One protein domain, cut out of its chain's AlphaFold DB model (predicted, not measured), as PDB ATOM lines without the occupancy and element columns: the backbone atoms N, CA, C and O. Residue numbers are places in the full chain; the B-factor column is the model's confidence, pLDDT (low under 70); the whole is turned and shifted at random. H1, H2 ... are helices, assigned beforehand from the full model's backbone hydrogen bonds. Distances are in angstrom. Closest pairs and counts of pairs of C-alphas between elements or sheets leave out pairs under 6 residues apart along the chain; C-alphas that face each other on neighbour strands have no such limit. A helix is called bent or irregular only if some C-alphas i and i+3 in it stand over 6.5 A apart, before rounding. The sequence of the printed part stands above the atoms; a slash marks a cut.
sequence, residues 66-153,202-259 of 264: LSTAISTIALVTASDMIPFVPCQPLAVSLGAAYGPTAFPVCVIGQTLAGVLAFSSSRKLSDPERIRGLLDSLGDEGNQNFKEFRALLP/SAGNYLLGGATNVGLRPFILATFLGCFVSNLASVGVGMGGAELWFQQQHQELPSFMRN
ATOM      1  N   LEU A  66     -47.452  -8.926 -10.285       87.00
ATOM      2  CA  LEU A  66     -46.737  -9.326 -11.503       87.00
ATOM      3  C   LEU A  66     -45.272  -8.850 -11.494       87.00
ATOM      4  O   LEU A  66     -44.380  -9.568 -11.937       87.00
ATOM      5  N   SER A  67     -45.012  -7.667 -10.929       87.38
ATOM      6  CA  SER A  67     -43.654  -7.146 -10.735       87.38
ATOM      7  C   SER A  67     -42.804  -8.039  -9.821       87.38
ATOM      8  O   SER A  67     -41.659  -8.348 -10.151       87.38
ATOM      9  N   THR A  68     -43.358  -8.494  -8.696       88.50
ATOM     10  CA  THR A  68     -42.700  -9.427  -7.767       88.50
ATOM     11  C   THR A  68     -42.484 -10.784  -8.420       88.50
ATOM     12  O   THR A  68     -41.404 -11.359  -8.285       88.50
ATOM     13  N   ALA A  69     -43.460 -11.265  -9.196       91.19
ATOM     14  CA  ALA A  69     -43.337 -12.502  -9.959       91.19
ATOM     15  C   ALA A  69     -42.154 -12.434 -10.936       91.19
ATOM     16  O   ALA A  69     -41.277 -13.293 -10.907       91.19
ATOM     17  N   ILE A  70     -42.087 -11.380 -11.755       93.19
ATOM     18  CA  ILE A  70     -41.020 -11.186 -12.745       93.19
ATOM     19  C   ILE A  70     -39.655 -11.032 -12.064       93.19
ATOM     20  O   ILE A  70     -38.691 -11.662 -12.494       93.19
ATOM     21  N   SER A  71     -39.574 -10.241 -10.988       92.69
ATOM     22  CA  SER A  71     -38.340 -10.071 -10.207       92.69
ATOM     23  C   SER A  71     -37.852 -11.404  -9.636       92.69
ATOM     24  O   SER A  71     -36.685 -11.763  -9.794       92.69
ATOM     25  N   THR A  72     -38.760 -12.192  -9.054       91.56
ATOM     26  CA  THR A  72     -38.433 -13.508  -8.492       91.56
ATOM     27  C   THR A  72     -38.002 -14.487  -9.580       91.56
ATOM     28  O   THR A  72     -37.004 -15.178  -9.399       91.56
ATOM     29  N   ILE A  73     -38.682 -14.514 -10.733       94.62
ATOM     30  CA  ILE A  73     -38.268 -15.326 -11.891       94.62
ATOM     31  C   ILE A  73     -36.848 -14.941 -12.315       94.62
ATOM     32  O   ILE A  73     -36.007 -15.823 -12.460       94.62
ATOM     33  N   ALA A  74     -36.559 -13.647 -12.471       93.81
ATOM     34  CA  ALA A  74     -35.237 -13.172 -12.868       93.81
ATOM     35  C   ALA A  74     -34.157 -13.534 -11.837       93.81
ATOM     36  O   ALA A  74     -33.069 -13.963 -12.218       93.81
ATOM     37  N   LEU A  75     -34.465 -13.417 -10.542       92.12
ATOM     38  CA  LEU A  75     -33.563 -13.783  -9.451       92.12
ATOM     39  C   LEU A  75     -33.288 -15.289  -9.434       92.12
ATOM     40  O   LEU A  75     -32.128 -15.689  -9.355       92.12
ATOM     41  N   VAL A  76     -34.326 -16.120  -9.569       92.25
ATOM     42  CA  VAL A  76     -34.193 -17.580  -9.697       92.25
ATOM     43  C   VAL A  76     -33.327 -17.909 -10.909       92.25
ATOM     44  O   VAL A  76     -32.366 -18.662 -10.785       92.25
ATOM     45  N   THR A  77     -33.616 -17.307 -12.067       93.81
ATOM     46  CA  THR A  77     -32.855 -17.535 -13.298       93.81
ATOM     47  C   THR A  77     -31.384 -17.152 -13.137       93.81
ATOM     48  O   THR A  77     -30.508 -17.933 -13.501       93.81
ATOM     49  N   ALA A  78     -31.092 -15.975 -12.580       91.94
ATOM     50  CA  ALA A  78     -29.724 -15.506 -12.373       91.94
ATOM     51  C   ALA A  78     -28.969 -16.372 -11.354       91.94
ATOM     52  O   ALA A  78     -27.819 -16.740 -11.591       91.94
ATOM     53  N   SER A  79     -29.629 -16.744 -10.256       89.56
ATOM     54  CA  SER A  79     -29.071 -17.618  -9.225       89.56
ATOM     55  C   SER A  79     -28.718 -18.995  -9.789       89.56
ATOM     56  O   SER A  79     -27.645 -19.514  -9.499       89.56
ATOM     57  N   ASP A  80     -29.588 -19.571 -10.618       88.19
ATOM     58  CA  ASP A  80     -29.408 -20.911 -11.187       88.19
ATOM     59  C   ASP A  80     -28.383 -20.934 -12.342       88.19
ATOM     60  O   ASP A  80     -27.890 -21.989 -12.744       88.19
ATOM     61  N   MET A  81     -28.003 -19.758 -12.860       86.50
ATOM     62  CA  MET A  81     -26.880 -19.611 -13.791       86.50
ATOM     63  C   MET A  81     -25.512 -19.669 -13.120       86.50
ATOM     64  O   MET A  81     -24.531 -19.998 -13.794       86.50
ATOM     65  N   ILE A  82     -25.432 -19.402 -11.817       86.62
ATOM     66  CA  ILE A  82     -24.171 -19.433 -11.083       86.62
ATOM     67  C   ILE A  82     -23.877 -20.892 -10.700       86.62
ATOM     68  O   ILE A  82     -24.620 -21.485  -9.913       86.62
ATOM     69  N   PRO A  83     -22.809 -21.517 -11.239       72.12
ATOM     70  CA  PRO A  83     -22.374 -22.814 -10.736       72.12
ATOM     71  C   PRO A  83     -22.109 -22.681  -9.234       72.12
ATOM     72  O   PRO A  83     -21.573 -21.666  -8.806       72.12
ATOM     73  N   PHE A  84     -22.495 -23.689  -8.449       76.56
ATOM     74  CA  PHE A  84     -22.381 -23.756  -6.980       76.56
ATOM     75  C   PHE A  84     -23.522 -23.158  -6.150       76.56
ATOM     76  O   PHE A  84     -23.529 -23.392  -4.942       76.56
ATOM     77  N   VAL A  85     -24.512 -22.476  -6.737       80.44
ATOM     78  CA  VAL A  85     -25.698 -22.087  -5.957       80.44
ATOM     79  C   VAL A  85     -26.694 -23.252  -5.925       80.44
ATOM     80  O   VAL A  85     -27.171 -23.675  -6.979       80.44
ATOM     81  N   PRO A  86     -27.020 -23.816  -4.748       78.38
ATOM     82  CA  PRO A  86     -27.977 -24.909  -4.670       78.38
ATOM     83  C   PRO A  86     -29.395 -24.366  -4.927       78.38
ATOM     84  O   PRO A  86     -29.893 -23.526  -4.177       78.38
ATOM     85  N   CYS A  87     -30.072 -24.841  -5.980       81.44
ATOM     86  CA  CYS A  87     -31.410 -24.341  -6.335       81.44
ATOM     87  C   CYS A  87     -32.520 -24.886  -5.413       81.44
ATOM     88  O   CYS A  87     -33.566 -24.260  -5.245       81.44
ATOM     89  N   GLN A  88     -32.264 -26.024  -4.758       88.19
ATOM     90  CA  GLN A  88     -33.203 -26.681  -3.848       88.19
ATOM     91  C   GLN A  88     -33.498 -25.838  -2.588       88.19
ATOM     92  O   GLN A  88     -34.676 -25.592  -2.329       88.19
ATOM     93  N   PRO A  89     -32.503 -25.314  -1.832       88.44
ATOM     94  CA  PRO A  89     -32.752 -24.379  -0.731       88.44
ATOM     95  C   PRO A  89     -33.545 -23.141  -1.148       88.44
ATOM     96  O   PRO A  89     -34.424 -22.698  -0.411       88.44
ATOM     97  N   LEU A  90     -33.278 -22.611  -2.344       88.19
ATOM     98  CA  LEU A  90     -33.993 -21.449  -2.860       88.19
ATOM     99  C   LEU A  90     -35.473 -21.783  -3.103       88.19
ATOM    100  O   LEU A  90     -36.341 -21.057  -2.619       88.19
ATOM    101  N   ALA A  91     -35.777 -22.912  -3.751       91.31
ATOM    102  CA  ALA A  91     -37.155 -23.360  -3.966       91.31
ATOM    103  C   ALA A  91     -37.902 -23.650  -2.649       91.31
ATOM    104  O   ALA A  91     -39.068 -23.280  -2.518       91.31
ATOM    105  N   VAL A  92     -37.230 -24.247  -1.658       91.69
ATOM    106  CA  VAL A  92     -37.786 -24.462  -0.307       91.69
ATOM    107  C   VAL A  92     -38.099 -23.122   0.366       91.69
ATOM    108  O   VAL A  92     -39.192 -22.946   0.900       91.69
ATOM    109  N   SER A  93     -37.176 -22.156   0.302       90.94
ATOM    110  CA  SER A  93     -37.365 -20.829   0.905       90.94
ATOM    111  C   SER A  93     -38.514 -20.051   0.259       90.94
ATOM    112  O   SER A  93     -39.324 -19.451   0.964       90.94
ATOM    113  N   LEU A  94     -38.646 -20.124  -1.071       89.19
ATOM    114  CA  LEU A  94     -39.762 -19.517  -1.794       89.19
ATOM    115  C   LEU A  94     -41.081 -20.224  -1.480       89.19
ATOM    116  O   LEU A  94     -42.087 -19.546  -1.299       89.19
ATOM    117  N   GLY A  95     -41.084 -21.554  -1.358       90.62
ATOM    118  CA  GLY A  95     -42.265 -22.317  -0.948       90.62
ATOM    119  C   GLY A  95     -42.726 -21.989   0.472       90.62
ATOM    120  O   GLY A  95     -43.923 -21.882   0.715       90.62
ATOM    121  N   ALA A  96     -41.794 -21.754   1.396       88.81
ATOM    122  CA  ALA A  96     -42.115 -21.296   2.746       88.81
ATOM    123  C   ALA A  96     -42.655 -19.852   2.770       88.81
ATOM    124  O   ALA A  96     -43.522 -19.540   3.582       88.81
ATOM    125  N   ALA A  97     -42.155 -18.973   1.892       88.50
ATOM    126  CA  ALA A  97     -42.533 -17.558   1.857       88.50
ATOM    127  C   ALA A  97     -43.839 -17.279   1.090       88.50
ATOM    128  O   ALA A  97     -44.677 -16.517   1.563       88.50
ATOM    129  N   TYR A  98     -44.010 -17.887  -0.086       86.56
ATOM    130  CA  TYR A  98     -45.114 -17.614  -1.019       86.56
ATOM    131  C   TYR A  98     -46.074 -18.805  -1.187       86.56
ATOM    132  O   TYR A  98     -47.031 -18.750  -1.971       86.56
ATOM    133  N   GLY A  99     -45.837 -19.906  -0.471       90.19
ATOM    134  CA  GLY A  99     -46.699 -21.079  -0.505       90.19
ATOM    135  C   GLY A  99     -46.741 -21.748  -1.889       90.19
ATOM    136  O   GLY A  99     -45.718 -21.836  -2.575       90.19
ATOM    137  N   PRO A 100     -47.923 -22.204  -2.350       90.50
ATOM    138  CA  PRO A 100     -48.044 -22.945  -3.605       90.50
ATOM    139  C   PRO A 100     -47.786 -22.072  -4.842       90.50
ATOM    140  O   PRO A 100     -47.434 -22.590  -5.900       90.50
ATOM    141  N   THR A 101     -47.907 -20.745  -4.723       89.69
ATOM    142  CA  THR A 101     -47.652 -19.805  -5.831       89.69
ATOM    143  C   THR A 101     -46.176 -19.715  -6.220       89.69
ATOM    144  O   THR A 101     -45.860 -19.372  -7.359       89.69
ATOM    145  N   ALA A 102     -45.269 -20.112  -5.319       91.00
ATOM    146  CA  ALA A 102     -43.840 -20.216  -5.601       91.00
ATOM    147  C   ALA A 102     -43.526 -21.271  -6.670       91.00
ATOM    148  O   ALA A 102     -42.541 -21.153  -7.398       91.00
ATOM    149  N   PHE A 103     -44.359 -22.309  -6.774       94.62
ATOM    150  CA  PHE A 103     -44.124 -23.434  -7.669       94.62
ATOM    151  C   PHE A 103     -43.968 -23.028  -9.146       94.62
ATOM    152  O   PHE A 103     -42.902 -23.292  -9.714       94.62
ATOM    153  N   PRO A 104     -44.947 -22.359  -9.791       94.19
ATOM    154  CA  PRO A 104     -44.805 -21.951 -11.189       94.19
ATOM    155  C   PRO A 104     -43.637 -20.977 -11.405       94.19
ATOM    156  O   PRO A 104     -42.968 -21.052 -12.434       94.19
ATOM    157  N   VAL A 105     -43.347 -20.110 -10.430       93.25
ATOM    158  CA  VAL A 105     -42.225 -19.158 -10.484       93.25
ATOM    159  C   VAL A 105     -40.886 -19.885 -10.563       93.25
ATOM    160  O   VAL A 105     -40.087 -19.599 -11.458       93.25
ATOM    161  N   CYS A 106     -40.659 -20.863  -9.683       93.81
ATOM    162  CA  CYS A 106     -39.441 -21.673  -9.677       93.81
ATOM    163  C   CYS A 106     -39.285 -22.465 -10.981       93.81
ATOM    164  O   CYS A 106     -38.205 -22.468 -11.575       93.81
ATOM    165  N   VAL A 107     -40.369 -23.089 -11.460       94.94
ATOM    166  CA  VAL A 107     -40.349 -23.886 -12.697       94.94
ATOM    167  C   VAL A 107     -39.994 -23.019 -13.902       94.94
ATOM    168  O   VAL A 107     -39.123 -23.399 -14.688       94.94
ATOM    169  N   ILE A 108     -40.621 -21.848 -14.046       94.88
ATOM    170  CA  ILE A 108     -40.340 -20.930 -15.157       94.88
ATOM    171  C   ILE A 108     -38.908 -20.394 -15.053       94.88
ATOM    172  O   ILE A 108     -38.171 -20.450 -16.038       94.88
ATOM    173  N   GLY A 109     -38.489 -19.933 -13.870       94.00
ATOM    174  CA  GLY A 109     -37.158 -19.364 -13.650       94.00
ATOM    175  C   GLY A 109     -36.021 -20.338 -13.963       94.00
ATOM    176  O   GLY A 109     -35.101 -19.991 -14.709       94.00
ATOM    177  N   GLN A 110     -36.108 -21.576 -13.474       93.00
ATOM    178  CA  GLN A 110     -35.107 -22.617 -13.747       93.00
ATOM    179  C   GLN A 110     -35.154 -23.108 -15.199       93.00
ATOM    180  O   GLN A 110     -34.113 -23.372 -15.804       93.00
ATOM    181  N   THR A 111     -36.346 -23.188 -15.806       92.56
ATOM    182  CA  THR A 111     -36.459 -23.551 -17.228       92.56
ATOM    183  C   THR A 111     -35.783 -22.498 -18.105       92.56
ATOM    184  O   THR A 111     -35.005 -22.850 -18.992       92.56
ATOM    185  N   LEU A 112     -36.015 -21.209 -17.830       94.06
ATOM    186  CA  LEU A 112     -35.347 -20.106 -18.526       94.06
ATOM    187  C   LEU A 112     -33.832 -20.146 -18.327       94.06
ATOM    188  O   LEU A 112     -33.098 -20.000 -19.303       94.06
ATOM    189  N   ALA A 113     -33.367 -20.414 -17.105       92.06
ATOM    190  CA  ALA A 113     -31.948 -20.598 -16.820       92.06
ATOM    191  C   ALA A 113     -31.359 -21.708 -17.700       92.06
ATOM    192  O   ALA A 113     -30.410 -21.476 -18.450       92.06
ATOM    193  N   GLY A 114     -31.980 -22.890 -17.714       89.38
ATOM    194  CA  GLY A 114     -31.538 -24.013 -18.539       89.38
ATOM    195  C   GLY A 114     -31.483 -23.690 -20.033       89.38
ATOM    196  O   GLY A 114     -30.499 -24.028 -20.696       89.38
ATOM    197  N   VAL A 115     -32.491 -22.992 -20.559       90.44
ATOM    198  CA  VAL A 115     -32.523 -22.555 -21.965       90.44
ATOM    199  C   VAL A 115     -31.418 -21.551 -22.273       90.44
ATOM    200  O   VAL A 115     -30.780 -21.664 -23.324       90.44
ATOM    201  N   LEU A 116     -31.163 -20.598 -21.375       91.12
ATOM    202  CA  LEU A 116     -30.109 -19.601 -21.544       91.12
ATOM    203  C   LEU A 116     -28.719 -20.238 -21.507       91.12
ATOM    204  O   LEU A 116     -27.940 -19.970 -22.419       91.12
ATOM    205  N   ALA A 117     -28.428 -21.120 -20.545       87.75
ATOM    206  CA  ALA A 117     -27.150 -21.845 -20.496       87.75
ATOM    207  C   ALA A 117     -26.935 -22.749 -21.711       87.75
ATOM    208  O   ALA A 117     -25.839 -22.817 -22.263       87.75
ATOM    209  N   PHE A 118     -27.979 -23.444 -22.159       87.62
ATOM    210  CA  PHE A 118     -27.871 -24.296 -23.337       87.62
ATOM    211  C   PHE A 118     -27.638 -23.476 -24.610       87.62
ATOM    212  O   PHE A 118     -26.777 -23.804 -25.428       87.62
ATOM    213  N   SER A 119     -28.377 -22.376 -24.767       88.19
ATOM    214  CA  SER A 119     -28.241 -21.484 -25.920       88.19
ATOM    215  C   SER A 119     -26.901 -20.754 -25.924       88.19
ATOM    216  O   SER A 119     -26.314 -20.565 -26.990       88.19
ATOM    217  N   SER A 120     -26.404 -20.337 -24.757       87.19
ATOM    218  CA  SER A 120     -25.086 -19.713 -24.634       87.19
ATOM    219  C   SER A 120     -23.982 -20.721 -24.937       87.19
ATOM    220  O   SER A 120     -23.094 -20.398 -25.720       87.19
ATOM    221  N   SER A 121     -24.091 -21.956 -24.441       84.00
ATOM    222  CA  SER A 121     -23.154 -23.031 -24.768       84.00
ATOM    223  C   SER A 121     -23.101 -23.317 -26.270       84.00
ATOM    224  O   SER A 121     -22.018 -23.302 -26.842       84.00
ATOM    225  N   ARG A 122     -24.252 -23.428 -26.949       83.38
ATOM    226  CA  ARG A 122     -24.284 -23.608 -28.415       83.38
ATOM    227  C   ARG A 122     -23.645 -22.456 -29.191       83.38
ATOM    228  O   ARG A 122     -22.995 -22.674 -30.207       83.38
ATOM    229  N   LYS A 123     -23.835 -21.217 -28.729       82.75
ATOM    230  CA  LYS A 123     -23.209 -20.030 -29.340       82.75
ATOM    231  C   LYS A 123     -21.706 -19.945 -29.072       82.75
ATOM    232  O   LYS A 123     -21.009 -19.255 -29.813       82.75
ATOM    233  N   LEU A 124     -21.236 -20.568 -27.993       79.25
ATOM    234  CA  LEU A 124     -19.823 -20.654 -27.630       79.25
ATOM    235  C   LEU A 124     -19.134 -21.851 -28.284       79.25
ATOM    236  O   LEU A 124     -17.942 -21.770 -28.536       79.25
ATOM    237  N   SER A 125     -19.864 -22.927 -28.583       77.12
ATOM    238  CA  SER A 125     -19.339 -24.113 -29.264       77.12
ATOM    239  C   SER A 125     -19.145 -23.919 -30.767       77.12
ATOM    240  O   SER A 125     -18.640 -24.819 -31.428       77.12
ATOM    241  N   ASP A 126     -19.574 -22.781 -31.314       78.81
ATOM    242  CA  ASP A 126     -19.417 -22.469 -32.726       78.81
ATOM    243  C   ASP A 126     -17.916 -22.345 -33.068       78.81
ATOM    244  O   ASP A 126     -17.241 -21.430 -32.570       78.81
ATOM    245  N   PRO A 127     -17.354 -23.272 -33.869       71.69
ATOM    246  CA  PRO A 127     -15.919 -23.337 -34.123       71.69
ATOM    247  C   PRO A 127     -15.378 -22.062 -34.772       71.69
ATOM    248  O   PRO A 127     -14.208 -21.738 -34.573       71.69
ATOM    249  N   GLU A 128     -16.203 -21.316 -35.507       80.25
ATOM    250  CA  GLU A 128     -15.803 -20.054 -36.132       80.25
ATOM    251  C   GLU A 128     -15.619 -18.939 -35.101       80.25
ATOM    252  O   GLU A 128     -14.631 -18.205 -35.146       80.25
ATOM    253  N   ARG A 129     -16.510 -18.855 -34.107       74.94
ATOM    254  CA  ARG A 129     -16.354 -17.918 -32.985       74.94
ATOM    255  C   ARG A 129     -15.192 -18.288 -32.090       74.94
ATOM    256  O   ARG A 129     -14.478 -17.393 -31.647       74.94
ATOM    257  N   ILE A 130     -14.990 -19.579 -31.836       72.62
ATOM    258  CA  ILE A 130     -13.826 -20.044 -31.080       72.62
ATOM    259  C   ILE A 130     -12.544 -19.646 -31.819       72.62
ATOM    260  O   ILE A 130     -11.638 -19.110 -31.187       72.62
ATOM    261  N   ARG A 131     -12.485 -19.831 -33.146       75.44
ATOM    262  CA  ARG A 131     -11.354 -19.382 -33.976       75.44
ATOM    263  C   ARG A 131     -11.160 -17.869 -33.912       75.44
ATOM    264  O   ARG A 131     -10.057 -17.436 -33.621       75.44
ATOM    265  N   GLY A 132     -12.220 -17.075 -34.063       80.25
ATOM    266  CA  GLY A 132     -12.126 -15.615 -33.956       80.25
ATOM    267  C   GLY A 132     -11.689 -15.125 -32.569       80.25
ATOM    268  O   GLY A 132     -10.913 -14.179 -32.465       80.25
ATOM    269  N   LEU A 133     -12.140 -15.781 -31.493       76.94
ATOM    270  CA  LEU A 133     -11.694 -15.475 -30.131       76.94
ATOM    271  C   LEU A 133     -10.233 -15.875 -29.910       76.94
ATOM    272  O   LEU A 133      -9.484 -15.091 -29.331       76.94
ATOM    273  N   LEU A 134      -9.817 -17.049 -30.393       76.25
ATOM    274  CA  LEU A 134      -8.419 -17.494 -30.370       76.25
ATOM    275  C   LEU A 134      -7.511 -16.530 -31.138       76.25
ATOM    276  O   LEU A 134      -6.457 -16.170 -30.624       76.25
ATOM    277  N   ASP A 135      -7.948 -16.062 -32.306       82.38
ATOM    278  CA  ASP A 135      -7.217 -15.070 -33.096       82.38
ATOM    279  C   ASP A 135      -7.143 -13.719 -32.357       82.38
ATOM    280  O   ASP A 135      -6.116 -13.043 -32.401       82.38
ATOM    281  N   SER A 136      -8.187 -13.344 -31.600       84.12
ATOM    282  CA  SER A 136      -8.201 -12.117 -30.782       84.12
ATOM    283  C   SER A 136      -7.348 -12.192 -29.507       84.12
ATOM    284  O   SER A 136      -6.883 -11.163 -29.020       84.12
ATOM    285  N   LEU A 137      -7.129 -13.398 -28.969       80.38
ATOM    286  CA  LEU A 137      -6.284 -13.658 -27.795       80.38
ATOM    287  C   LEU A 137      -4.784 -13.686 -28.145       80.38
ATOM    288  O   LEU A 137      -3.951 -13.807 -27.246       80.38
ATOM    289  N   GLY A 138      -4.438 -13.550 -29.429       82.31
ATOM    290  CA  GLY A 138      -3.065 -13.554 -29.921       82.31
ATOM    291  C   GLY A 138      -2.385 -14.927 -29.841       82.31
ATOM    292  O   GLY A 138      -2.952 -15.924 -29.387       82.31
ATOM    293  N   ASP A 139      -1.127 -14.976 -30.286       86.06
ATOM    294  CA  ASP A 139      -0.345 -16.218 -30.378       86.06
ATOM    295  C   ASP A 139      -0.186 -16.940 -29.025       86.06
ATOM    296  O   ASP A 139      -0.097 -18.170 -28.980       86.06
ATOM    297  N   GLU A 140      -0.217 -16.189 -27.920       82.75
ATOM    298  CA  GLU A 140      -0.077 -16.691 -26.551       82.75
ATOM    299  C   GLU A 140      -1.292 -17.529 -26.108       82.75
ATOM    300  O   GLU A 140      -1.136 -18.633 -25.579       82.75
ATOM    301  N   GLY A 141      -2.518 -17.078 -26.404       77.06
ATOM    302  CA  GLY A 141      -3.732 -17.856 -26.132       77.06
ATOM    303  C   GLY A 141      -3.800 -19.143 -26.960       77.06
ATOM    304  O   GLY A 141      -4.204 -20.197 -26.462       77.06
ATOM    305  N   ASN A 142      -3.343 -19.079 -28.213       78.44
ATOM    306  CA  ASN A 142      -3.347 -20.217 -29.130       78.44
ATOM    307  C   ASN A 142      -2.324 -21.299 -28.723       78.44
ATOM    308  O   ASN A 142      -2.612 -22.494 -28.845       78.44
ATOM    309  N   GLN A 143      -1.151 -20.914 -28.199       81.19
ATOM    310  CA  GLN A 143      -0.171 -21.872 -27.665       81.19
ATOM    311  C   GLN A 143      -0.702 -22.614 -26.434       81.19
ATOM    312  O   GLN A 143      -0.690 -23.846 -26.434       81.19
ATOM    313  N   ASN A 144      -1.267 -21.900 -25.456       79.69
ATOM    314  CA  ASN A 144      -1.828 -22.511 -24.243       79.69
ATOM    315  C   ASN A 144      -2.970 -23.493 -24.559       79.69
ATOM    316  O   ASN A 144      -3.077 -24.562 -23.957       79.69
ATOM    317  N   PHE A 145      -3.813 -23.173 -25.548       77.25
ATOM    318  CA  PHE A 145      -4.905 -24.060 -25.956       77.25
ATOM    319  C   PHE A 145      -4.401 -25.315 -26.683       77.25
ATOM    320  O   PHE A 145      -4.935 -26.410 -26.484       77.25
ATOM    321  N   LYS A 146      -3.359 -25.180 -27.515       76.25
ATOM    322  CA  LYS A 146      -2.693 -26.321 -28.164       76.25
ATOM    323  C   LYS A 146      -2.008 -27.222 -27.143       76.25
ATOM    324  O   LYS A 146      -2.133 -28.438 -27.259       76.25
ATOM    325  N   GLU A 147      -1.342 -26.643 -26.148       81.12
ATOM    326  CA  GLU A 147      -0.714 -27.381 -25.052       81.12
ATOM    327  C   GLU A 147      -1.760 -28.136 -24.221       81.12
ATOM    328  O   GLU A 147      -1.637 -29.344 -24.025       81.12
ATOM    329  N   PHE A 148      -2.866 -27.484 -23.848       74.31
ATOM    330  CA  PHE A 148      -3.965 -28.140 -23.132       74.31
ATOM    331  C   PHE A 148      -4.608 -29.271 -23.948       74.31
ATOM    332  O   PHE A 148      -4.886 -30.351 -23.425       74.31
ATOM    333  N   ARG A 149      -4.810 -29.065 -25.255       70.81
ATOM    334  CA  ARG A 149      -5.340 -30.105 -26.146       70.81
ATOM    335  C   ARG A 149      -4.363 -31.267 -26.327       70.81
ATOM    336  O   ARG A 149      -4.820 -32.396 -26.464       70.81
ATOM    337  N   ALA A 150      -3.056 -31.008 -26.299       73.31
ATOM    338  CA  ALA A 150      -2.023 -32.042 -26.335       73.31
ATOM    339  C   ALA A 150      -1.954 -32.865 -25.032       73.31
ATOM    340  O   ALA A 150      -1.501 -34.008 -25.066       73.31
ATOM    341  N   LEU A 151      -2.423 -32.313 -23.906       72.44
ATOM    342  CA  LEU A 151      -2.546 -33.022 -22.626       72.44
ATOM    343  C   LEU A 151      -3.792 -33.917 -22.542       72.44
ATOM    344  O   LEU A 151      -3.820 -34.847 -21.734       72.44
ATOM    345  N   LEU A 152      -4.820 -33.671 -23.361       60.47
ATOM    346  CA  LEU A 152      -5.958 -34.581 -23.456       60.47
ATOM    347  C   LEU A 152      -5.519 -35.861 -24.190       60.47
ATOM    348  O   LEU A 152      -4.880 -35.763 -25.237       60.47
ATOM    349  N   PRO A 153      -5.841 -37.065 -23.675       53.31
ATOM    350  CA  PRO A 153      -5.451 -38.323 -24.300       53.31
ATOM    351  C   PRO A 153      -6.013 -38.391 -25.721       53.31
ATOM    352  O   PRO A 153      -7.215 -38.540 -25.943       53.31
ATOM    353  N   SER A 202     -26.257 -25.680 -13.827       65.00
ATOM    354  CA  SER A 202     -25.603 -24.829 -14.816       65.00
ATOM    355  C   SER A 202     -24.515 -25.582 -15.587       65.00
ATOM    356  O   SER A 202     -24.557 -25.606 -16.816       65.00
ATOM    357  N   ALA A 203     -23.603 -26.282 -14.904       73.00
ATOM    358  CA  ALA A 203     -22.503 -27.010 -15.539       73.00
ATOM    359  C   ALA A 203     -23.005 -28.118 -16.474       73.00
ATOM    360  O   ALA A 203     -22.496 -28.259 -17.585       73.00
ATOM    361  N   GLY A 204     -24.038 -28.859 -16.059       72.31
ATOM    362  CA  GLY A 204     -24.665 -29.881 -16.898       72.31
ATOM    363  C   GLY A 204     -25.247 -29.295 -18.188       72.31
ATOM    364  O   GLY A 204     -25.022 -29.841 -19.266       72.31
ATOM    365  N   ASN A 205     -25.921 -28.145 -18.101       75.75
ATOM    366  CA  ASN A 205     -26.489 -27.461 -19.268       75.75
ATOM    367  C   ASN A 205     -25.404 -26.932 -20.220       75.75
ATOM    368  O   ASN A 205     -25.553 -27.057 -21.439       75.75
ATOM    369  N   TYR A 206     -24.304 -26.395 -19.680       76.56
ATOM    370  CA  TYR A 206     -23.160 -25.965 -20.487       76.56
ATOM    371  C   TYR A 206     -22.493 -27.147 -21.194       76.56
ATOM    372  O   TYR A 206     -22.224 -27.074 -22.393       76.56
ATOM    373  N   LEU A 207     -22.281 -28.253 -20.482       77.12
ATOM    374  CA  LEU A 207     -21.622 -29.439 -21.020       77.12
ATOM    375  C   LEU A 207     -22.491 -30.119 -22.087       77.12
ATOM    376  O   LEU A 207     -21.995 -30.449 -23.160       77.12
ATOM    377  N   LEU A 208     -23.800 -30.239 -21.855       73.12
ATOM    378  CA  LEU A 208     -24.745 -30.782 -22.834       73.12
ATOM    379  C   LEU A 208     -24.833 -29.934 -24.104       73.12
ATOM    380  O   LEU A 208     -24.835 -30.496 -25.199       73.12
ATOM    381  N   GLY A 209     -24.885 -28.606 -23.974       69.56
ATOM    382  CA  GLY A 209     -24.973 -27.707 -25.127       69.56
ATOM    383  C   GLY A 209     -23.735 -27.728 -26.026       69.56
ATOM    384  O   GLY A 209     -23.873 -27.534 -27.229       69.56
ATOM    385  N   GLY A 210     -22.556 -28.003 -25.456       71.06
ATOM    386  CA  GLY A 210     -21.289 -28.014 -26.187       71.06
ATOM    387  C   GLY A 210     -20.845 -29.405 -26.645       71.06
ATOM    388  O   GLY A 210     -20.213 -29.530 -27.688       71.06
ATOM    389  N   ALA A 211     -21.172 -30.457 -25.888       72.00
ATOM    390  CA  ALA A 211     -20.729 -31.822 -26.177       72.00
ATOM    391  C   ALA A 211     -21.748 -32.646 -26.973       72.00
ATOM    392  O   ALA A 211     -21.380 -33.662 -27.562       72.00
ATOM    393  N   THR A 212     -23.028 -32.257 -26.982       73.75
ATOM    394  CA  THR A 212     -24.086 -33.060 -27.608       73.75
ATOM    395  C   THR A 212     -24.846 -32.274 -28.666       73.75
ATOM    396  O   THR A 212     -25.237 -31.127 -28.462       73.75
ATOM    397  N   ASN A 213     -25.133 -32.917 -29.800       71.50
ATOM    398  CA  ASN A 213     -25.926 -32.320 -30.876       71.50
ATOM    399  C   ASN A 213     -27.446 -32.456 -30.627       71.50
ATOM    400  O   ASN A 213     -28.246 -32.527 -31.557       71.50
ATOM    401  N   VAL A 214     -27.865 -32.536 -29.358       78.12
ATOM    402  CA  VAL A 214     -29.275 -32.705 -28.975       78.12
ATOM    403  C   VAL A 214     -30.059 -31.463 -29.383       78.12
ATOM    404  O   VAL A 214     -29.643 -30.344 -29.092       78.12
ATOM    405  N   GLY A 215     -31.199 -31.640 -30.052       81.31
ATOM    406  CA  GLY A 215     -32.061 -30.529 -30.453       81.31
ATOM    407  C   GLY A 215     -32.584 -29.717 -29.259       81.31
ATOM    408  O   GLY A 215     -32.836 -30.246 -28.180       81.31
ATOM    409  N   LEU A 216     -32.825 -28.419 -29.467       83.88
ATOM    410  CA  LEU A 216     -33.323 -27.519 -28.418       83.88
ATOM    411  C   LEU A 216     -34.692 -27.959 -27.856       83.88
ATOM    412  O   LEU A 216     -34.955 -27.821 -26.666       83.88
ATOM    413  N   ARG A 217     -35.564 -28.525 -28.701       87.25
ATOM    414  CA  ARG A 217     -36.924 -28.948 -28.322       87.25
ATOM    415  C   ARG A 217     -36.955 -30.069 -27.270       87.25
ATOM    416  O   ARG A 217     -37.553 -29.845 -26.217       87.25
ATOM    417  N   PRO A 218     -36.327 -31.246 -27.490       84.94
ATOM    418  CA  PRO A 218     -36.303 -32.301 -26.476       84.94
ATOM    419  C   PRO A 218     -35.576 -31.854 -25.204       84.94
ATOM    420  O   PRO A 218     -35.987 -32.229 -24.109       84.94
ATOM    421  N   PHE A 219     -34.562 -30.990 -25.331       86.38
ATOM    422  CA  PHE A 219     -33.897 -30.390 -24.179       86.38
ATOM    423  C   PHE A 219     -34.861 -29.549 -23.331       86.38
ATOM    424  O   PHE A 219     -34.928 -29.760 -22.121       86.38
ATOM    425  N   ILE A 220     -35.638 -28.638 -23.931       89.06
ATOM    426  CA  ILE A 220     -36.618 -27.808 -23.204       89.06
ATOM    427  C   ILE A 220     -37.644 -28.683 -22.485       89.06
ATOM    428  O   ILE A 220     -37.884 -28.478 -21.299       89.06
ATOM    429  N   LEU A 221     -38.202 -29.688 -23.165       89.94
ATOM    430  CA  LEU A 221     -39.201 -30.584 -22.571       89.94
ATOM    431  C   LEU A 221     -38.630 -31.384 -21.394       89.94
ATOM    432  O   LEU A 221     -39.264 -31.462 -20.343       89.94
ATOM    433  N   ALA A 222     -37.416 -31.922 -21.536       87.06
ATOM    434  CA  ALA A 222     -36.737 -32.625 -20.450       87.06
ATOM    435  C   ALA A 222     -36.396 -31.682 -19.283       87.06
ATOM    436  O   ALA A 222     -36.475 -32.081 -18.123       87.06
ATOM    437  N   THR A 223     -36.040 -30.424 -19.584       88.25
ATOM    438  CA  THR A 223     -35.798 -29.367 -18.581       88.25
ATOM    439  C   THR A 223     -37.039 -29.117 -17.772       88.25
ATOM    440  O   THR A 223     -37.018 -29.256 -16.554       88.25
ATOM    441  N   PHE A 224     -38.117 -28.801 -18.473       92.81
ATOM    442  CA  PHE A 224     -39.379 -28.452 -17.869       92.81
ATOM    443  C   PHE A 224     -39.892 -29.591 -16.989       92.81
ATOM    444  O   PHE A 224     -40.230 -29.352 -15.838       92.81
ATOM    445  N   LEU A 225     -39.877 -30.835 -17.482       92.31
ATOM    446  CA  LEU A 225     -40.343 -31.991 -16.716       92.31
ATOM    447  C   LEU A 225     -39.473 -32.266 -15.478       92.31
ATOM    448  O   LEU A 225     -40.007 -32.524 -14.401       92.31
ATOM    449  N   GLY A 226     -38.146 -32.177 -15.616       88.25
ATOM    450  CA  GLY A 226     -37.219 -32.343 -14.495       88.25
ATOM    451  C   GLY A 226     -37.418 -31.273 -13.420       88.25
ATOM    452  O   GLY A 226     -37.600 -31.607 -12.252       88.25
ATOM    453  N   CYS A 227     -37.463 -30.000 -13.828       90.38
ATOM    454  CA  CYS A 227     -37.713 -28.860 -12.944       90.38
ATOM    455  C   CYS A 227     -39.108 -28.911 -12.312       90.38
ATOM    456  O   CYS A 227     -39.280 -28.513 -11.165       90.38
ATOM    457  N   PHE A 228     -40.117 -29.397 -13.034       93.94
ATOM    458  CA  PHE A 228     -41.471 -29.540 -12.511       93.94
ATOM    459  C   PHE A 228     -41.500 -30.505 -11.323       93.94
ATOM    460  O   PHE A 228     -41.985 -30.151 -10.253       93.94
ATOM    461  N   VAL A 229     -40.942 -31.708 -11.486       92.06
ATOM    462  CA  VAL A 229     -40.949 -32.727 -10.425       92.06
ATOM    463  C   VAL A 229     -40.082 -32.301  -9.239       92.06
ATOM    464  O   VAL A 229     -40.518 -32.421  -8.093       92.06
ATOM    465  N   SER A 230     -38.879 -31.772  -9.490       88.81
ATOM    466  CA  SER A 230     -37.972 -31.359  -8.414       88.81
ATOM    467  C   SER A 230     -38.523 -30.178  -7.610       88.81
ATOM    468  O   SER A 230     -38.529 -30.232  -6.380       88.81
ATOM    469  N   ASN A 231     -39.058 -29.147  -8.273       92.12
ATOM    470  CA  ASN A 231     -39.634 -27.994  -7.579       92.12
ATOM    471  C   ASN A 231     -40.908 -28.348  -6.827       92.12
ATOM    472  O   ASN A 231     -41.166 -27.743  -5.792       92.12
ATOM    473  N   LEU A 232     -41.694 -29.317  -7.305       93.75
ATOM    474  CA  LEU A 232     -42.904 -29.742  -6.605       93.75
ATOM    475  C   LEU A 232     -42.538 -30.329  -5.239       93.75
ATOM    476  O   LEU A 232     -43.133 -29.962  -4.228       93.75
ATOM    477  N   ALA A 233     -41.511 -31.182  -5.208       92.25
ATOM    478  CA  ALA A 233     -40.991 -31.741  -3.969       92.25
ATOM    479  C   ALA A 233     -40.405 -30.649  -3.057       92.25
ATOM    480  O   ALA A 233     -40.768 -30.574  -1.886       92.25
ATOM    481  N   SER A 234     -39.545 -29.768  -3.579       91.00
ATOM    482  CA  SER A 234     -38.900 -28.721  -2.772       91.00
ATOM    483  C   SER A 234     -39.882 -27.679  -2.226       91.00
ATOM    484  O   SER A 234     -39.812 -27.338  -1.047       91.00
ATOM    485  N   VAL A 235     -40.822 -27.197  -3.043       91.75
ATOM    486  CA  VAL A 235     -41.858 -26.251  -2.599       91.75
ATOM    487  C   VAL A 235     -42.797 -26.924  -1.602       91.75
ATOM    488  O   VAL A 235     -43.094 -26.326  -0.571       91.75
ATOM    489  N   GLY A 236     -43.192 -28.180  -1.843       90.94
ATOM    490  CA  GLY A 236     -44.003 -28.952  -0.899       90.94
ATOM    491  C   GLY A 236     -43.327 -29.117   0.466       90.94
ATOM    492  O   GLY A 236     -43.965 -28.902   1.497       90.94
ATOM    493  N   VAL A 237     -42.023 -29.415   0.485       91.25
ATOM    494  CA  VAL A 237     -41.228 -29.471   1.725       91.25
ATOM    495  C   VAL A 237     -41.142 -28.099   2.398       91.25
ATOM    496  O   VAL A 237     -41.269 -28.023   3.616       91.25
ATOM    497  N   GLY A 238     -40.970 -27.016   1.638       90.19
ATOM    498  CA  GLY A 238     -40.965 -25.652   2.181       90.19
ATOM    499  C   GLY A 238     -42.293 -25.261   2.827       90.19
ATOM    500  O   GLY A 238     -42.305 -24.742   3.941       90.19
ATOM    501  N   MET A 239     -43.406 -25.584   2.169       90.44
ATOM    502  CA  MET A 239     -44.753 -25.349   2.688       90.44
ATOM    503  C   MET A 239     -45.016 -26.145   3.972       90.44
ATOM    504  O   MET A 239     -45.403 -25.566   4.985       90.44
ATOM    505  N   GLY A 240     -44.758 -27.458   3.956       88.06
ATOM    506  CA  GLY A 240     -44.976 -28.313   5.127       88.06
ATOM    507  C   GLY A 240     -44.014 -28.007   6.279       88.06
ATOM    508  O   GLY A 240     -44.398 -28.044   7.447       88.06
ATOM    509  N   GLY A 241     -42.766 -27.650   5.966       85.06
ATOM    510  CA  GLY A 241     -41.769 -27.248   6.956       85.06
ATOM    511  C   GLY A 241     -42.134 -25.943   7.659       85.06
ATOM    512  O   GLY A 241     -41.969 -25.847   8.874       85.06
ATOM    513  N   ALA A 242     -42.675 -24.965   6.928       78.94
ATOM    514  CA  ALA A 242     -43.151 -23.716   7.515       78.94
ATOM    515  C   ALA A 242     -44.289 -23.967   8.518       78.94
ATOM    516  O   ALA A 242     -44.244 -23.452   9.635       78.94
ATOM    517  N   GLU A 243     -45.262 -24.808   8.161       79.94
ATOM    518  CA  GLU A 243     -46.396 -25.140   9.031       79.94
ATOM    519  C   GLU A 243     -45.952 -25.825  10.334       79.94
ATOM    520  O   GLU A 243     -46.353 -25.411  11.426       79.94
ATOM    521  N   LEU A 244     -45.053 -26.810  10.242       77.56
ATOM    522  CA  LEU A 244     -44.492 -27.488  11.416       77.56
ATOM    523  C   LEU A 244     -43.682 -26.536  12.305       77.56
ATOM    524  O   LEU A 244     -43.772 -26.604  13.533       77.56
ATOM    525  N   TRP A 245     -42.917 -25.621  11.706       72.06
ATOM    526  CA  TRP A 245     -42.119 -24.652  12.457       72.06
ATOM    527  C   TRP A 245     -42.996 -23.660  13.235       72.06
ATOM    528  O   TRP A 245     -42.713 -23.364  14.401       72.06
ATOM    529  N   PHE A 246     -44.106 -23.206  12.643       72.88
ATOM    530  CA  PHE A 246     -45.092 -22.372  13.340       72.88
ATOM    531  C   PHE A 246     -45.778 -23.116  14.493       72.88
ATOM    532  O   PHE A 246     -45.961 -22.535  15.568       72.88
ATOM    533  N   GLN A 247     -46.105 -24.401  14.318       79.38
ATOM    534  CA  GLN A 247     -46.636 -25.219  15.415       79.38
ATOM    535  C   GLN A 247     -45.629 -25.353  16.563       79.38
ATOM    536  O   GLN A 247     -46.008 -25.230  17.730       79.38
ATOM    537  N   GLN A 248     -44.348 -25.545  16.242       80.56
ATOM    538  CA  GLN A 248     -43.299 -25.682  17.249       80.56
ATOM    539  C   GLN A 248     -43.078 -24.383  18.036       80.56
ATOM    540  O   GLN A 248     -43.019 -24.420  19.266       80.56
ATOM    541  N   GLN A 249     -43.049 -23.217  17.376       74.31
ATOM    542  CA  GLN A 249     -42.949 -21.933  18.086       74.31
ATOM    543  C   GLN A 249     -44.115 -21.699  19.057       74.31
ATOM    544  O   GLN A 249     -43.899 -21.212  20.169       74.31
ATOM    545  N   HIS A 250     -45.336 -22.076  18.675       71.31
ATOM    546  CA  HIS A 250     -46.505 -21.929  19.542       71.31
ATOM    547  C   HIS A 250     -46.466 -22.823  20.790       71.31
ATOM    548  O   HIS A 250     -47.071 -22.461  21.801       71.31
ATOM    549  N   GLN A 251     -45.760 -23.957  20.755       80.69
ATOM    550  CA  GLN A 251     -45.600 -24.834  21.921       80.69
ATOM    551  C   GLN A 251     -44.470 -24.400  22.865       80.69
ATOM    552  O   GLN A 251     -44.574 -24.587  24.081       80.69
ATOM    553  N   GLU A 252     -43.409 -23.791  22.335       76.88
ATOM    554  CA  GLU A 252     -42.247 -23.366  23.129       76.88
ATOM    555  C   GLU A 252     -42.487 -22.035  23.862       76.88
ATOM    556  O   GLU A 252     -42.066 -21.866  25.011       76.88
ATOM    557  N   LEU A 253     -43.228 -21.099  23.253       77.19
ATOM    558  CA  LEU A 253     -43.489 -19.775  23.834       77.19
ATOM    559  C   LEU A 253     -44.161 -19.823  25.231       77.19
ATOM    560  O   LEU A 253     -43.695 -19.132  26.140       77.19
ATOM    561  N   PRO A 254     -45.201 -20.649  25.476       79.00
ATOM    562  CA  PRO A 254     -45.856 -20.752  26.784       79.00
ATOM    563  C   PRO A 254     -44.980 -21.414  27.854       79.00
ATOM    564  O   PRO A 254     -45.162 -21.178  29.050       79.00
ATOM    565  N   SER A 255     -44.066 -22.288  27.436       79.75
ATOM    566  CA  SER A 255     -43.139 -23.006  28.315       79.75
ATOM    567  C   SER A 255     -42.025 -22.070  28.775       79.75
ATOM    568  O   SER A 255     -41.761 -21.954  29.972       79.75
ATOM    569  N   PHE A 256     -41.459 -21.307  27.838       84.81
ATOM    570  CA  PHE A 256     -40.491 -20.256  28.129       84.81
ATOM    571  C   PHE A 256     -41.083 -19.162  29.028       84.81
ATOM    572  O   PHE A 256     -40.496 -18.843  30.060       84.81
ATOM    573  N   MET A 257     -42.279 -18.651  28.710       83.69
ATOM    574  CA  MET A 257     -42.953 -17.635  29.531       83.69
ATOM    575  C   MET A 257     -43.242 -18.123  30.957       83.69
ATOM    576  O   MET A 257     -43.079 -17.358  31.902       83.69
ATOM    577  N   ARG A 258     -43.606 -19.402  31.142       82.00
ATOM    578  CA  ARG A 258     -43.747 -19.998  32.483       82.00
ATOM    579  C   ARG A 258     -42.424 -20.058  33.238       82.00
ATOM    580  O   ARG A 258     -42.395 -19.739  34.421       82.00
ATOM    581  N   ASN A 259     -41.339 -20.442  32.570       89.38
ATOM    582  CA  ASN A 259     -40.018 -20.487  33.197       89.38
ATOM    583  C   ASN A 259     -39.528 -19.088  33.594       89.38
ATOM    584  O   ASN A 259     -38.965 -18.936  34.672       89.38
TER     585      ASN A 259
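This is residues 66 to 153 and 202 to 259 of the 264 residues of an uncharacterized protein of Pseudo-nitzschia multistriata (UniProt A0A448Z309). A very long helix, H6, runs beside a bent helix, H2, which folds back on itself as two arms; H1 packs on H2 away from H6, and short H5 packs on arm H2b. At one end of the resulting rod residues 244 to 259 of H6 stick out, and at the other H3 and H4 make a small corner beyond H2b. The printed part has 146 residues with six named helices, H1 to H6 in chain order, and no named strand; the class is all helix. It is only just loose, close to extended, with a radius of gyration of the C-alphas of 21.9 A and spans of 76 by 36 by 33 A.

H6, residues 216 to 259, is the longest helix, and residues 244 to 259 stand free. H2, residues 87 to 124, is the hub, touching three other helices; by its hydrogen bonds it was assigned as one helix, but it is bent, with C-alphas 97 and 100 9.4 A apart. Its arms, H2a, residues 87 to 97, and H2b, residues 100 to 124, touch at a shallow tilt of 27 degrees, opposite ways, with the C-alphas of Gly 95 and Ala 102 closest at 5.3 A. H6 touches H2a with residues 231 to 242 alone, at a steep tilt of 51 degrees, the same way; the closest C-alphas, of Val 92 and Gly 238, are 4.2 A apart. H6 touches H2b with residues 220 to 239 alone, at a steep tilt of 41 degrees, opposite ways; the closest C-alphas, of Val 107 and Cys 227, are 5.6 A apart. H1, residues 66 to 81, touches H2b at a steep tilt of 47 degrees, with the C-alphas of Ile 73 and Gly 109 closest at 4.5 A. H1 and H2a form a helical hairpin and only just touch, with 3 pairs of C-alphas within 8 A, closest at Asp 80 and Cys 87, 6.3 A. H5, residues 202 to 211, touches H2b at 37 degrees, only just steep, with the C-alphas of Phe 118 and Gly 209 closest at 4.8 A. H3, residues 127 to 136, and H4, residues 138 to 151, only just touch, and only at the corner, with 3 pairs of C-alphas within 8 A, closest at Leu 134 and Asn 142, 5.9 A. Every O i to N i+4 pair is within hydrogen-bond range in H1, H2a, H3, H4 and H5, against 19 of 21 in H2b and 38 of 40 in H6.

H6 measures 62.4 A from C-alpha 216 to C-alpha 259 at (-40.018, -20.487, 33.197), and is neither bent nor irregular, but only just: C-alphas 251 and 254 are 6.4 A apart. H2b measures 37.1 A, and H1 22.5 A from C-alpha 66 at (-46.737, -9.326, -11.503). H4 measures 20.8 A.

The C-alphas of Asp 139 and Arg 258, the two farthest apart, are 76.5 A apart. Residues 154 to 201 are not printed, with 26.0 A between C-alphas 153 and 202; the links printed whole are tight. Mean pLDDT of the printed part is 84.0, and residues 152, 153, 202 and 209 are under 70.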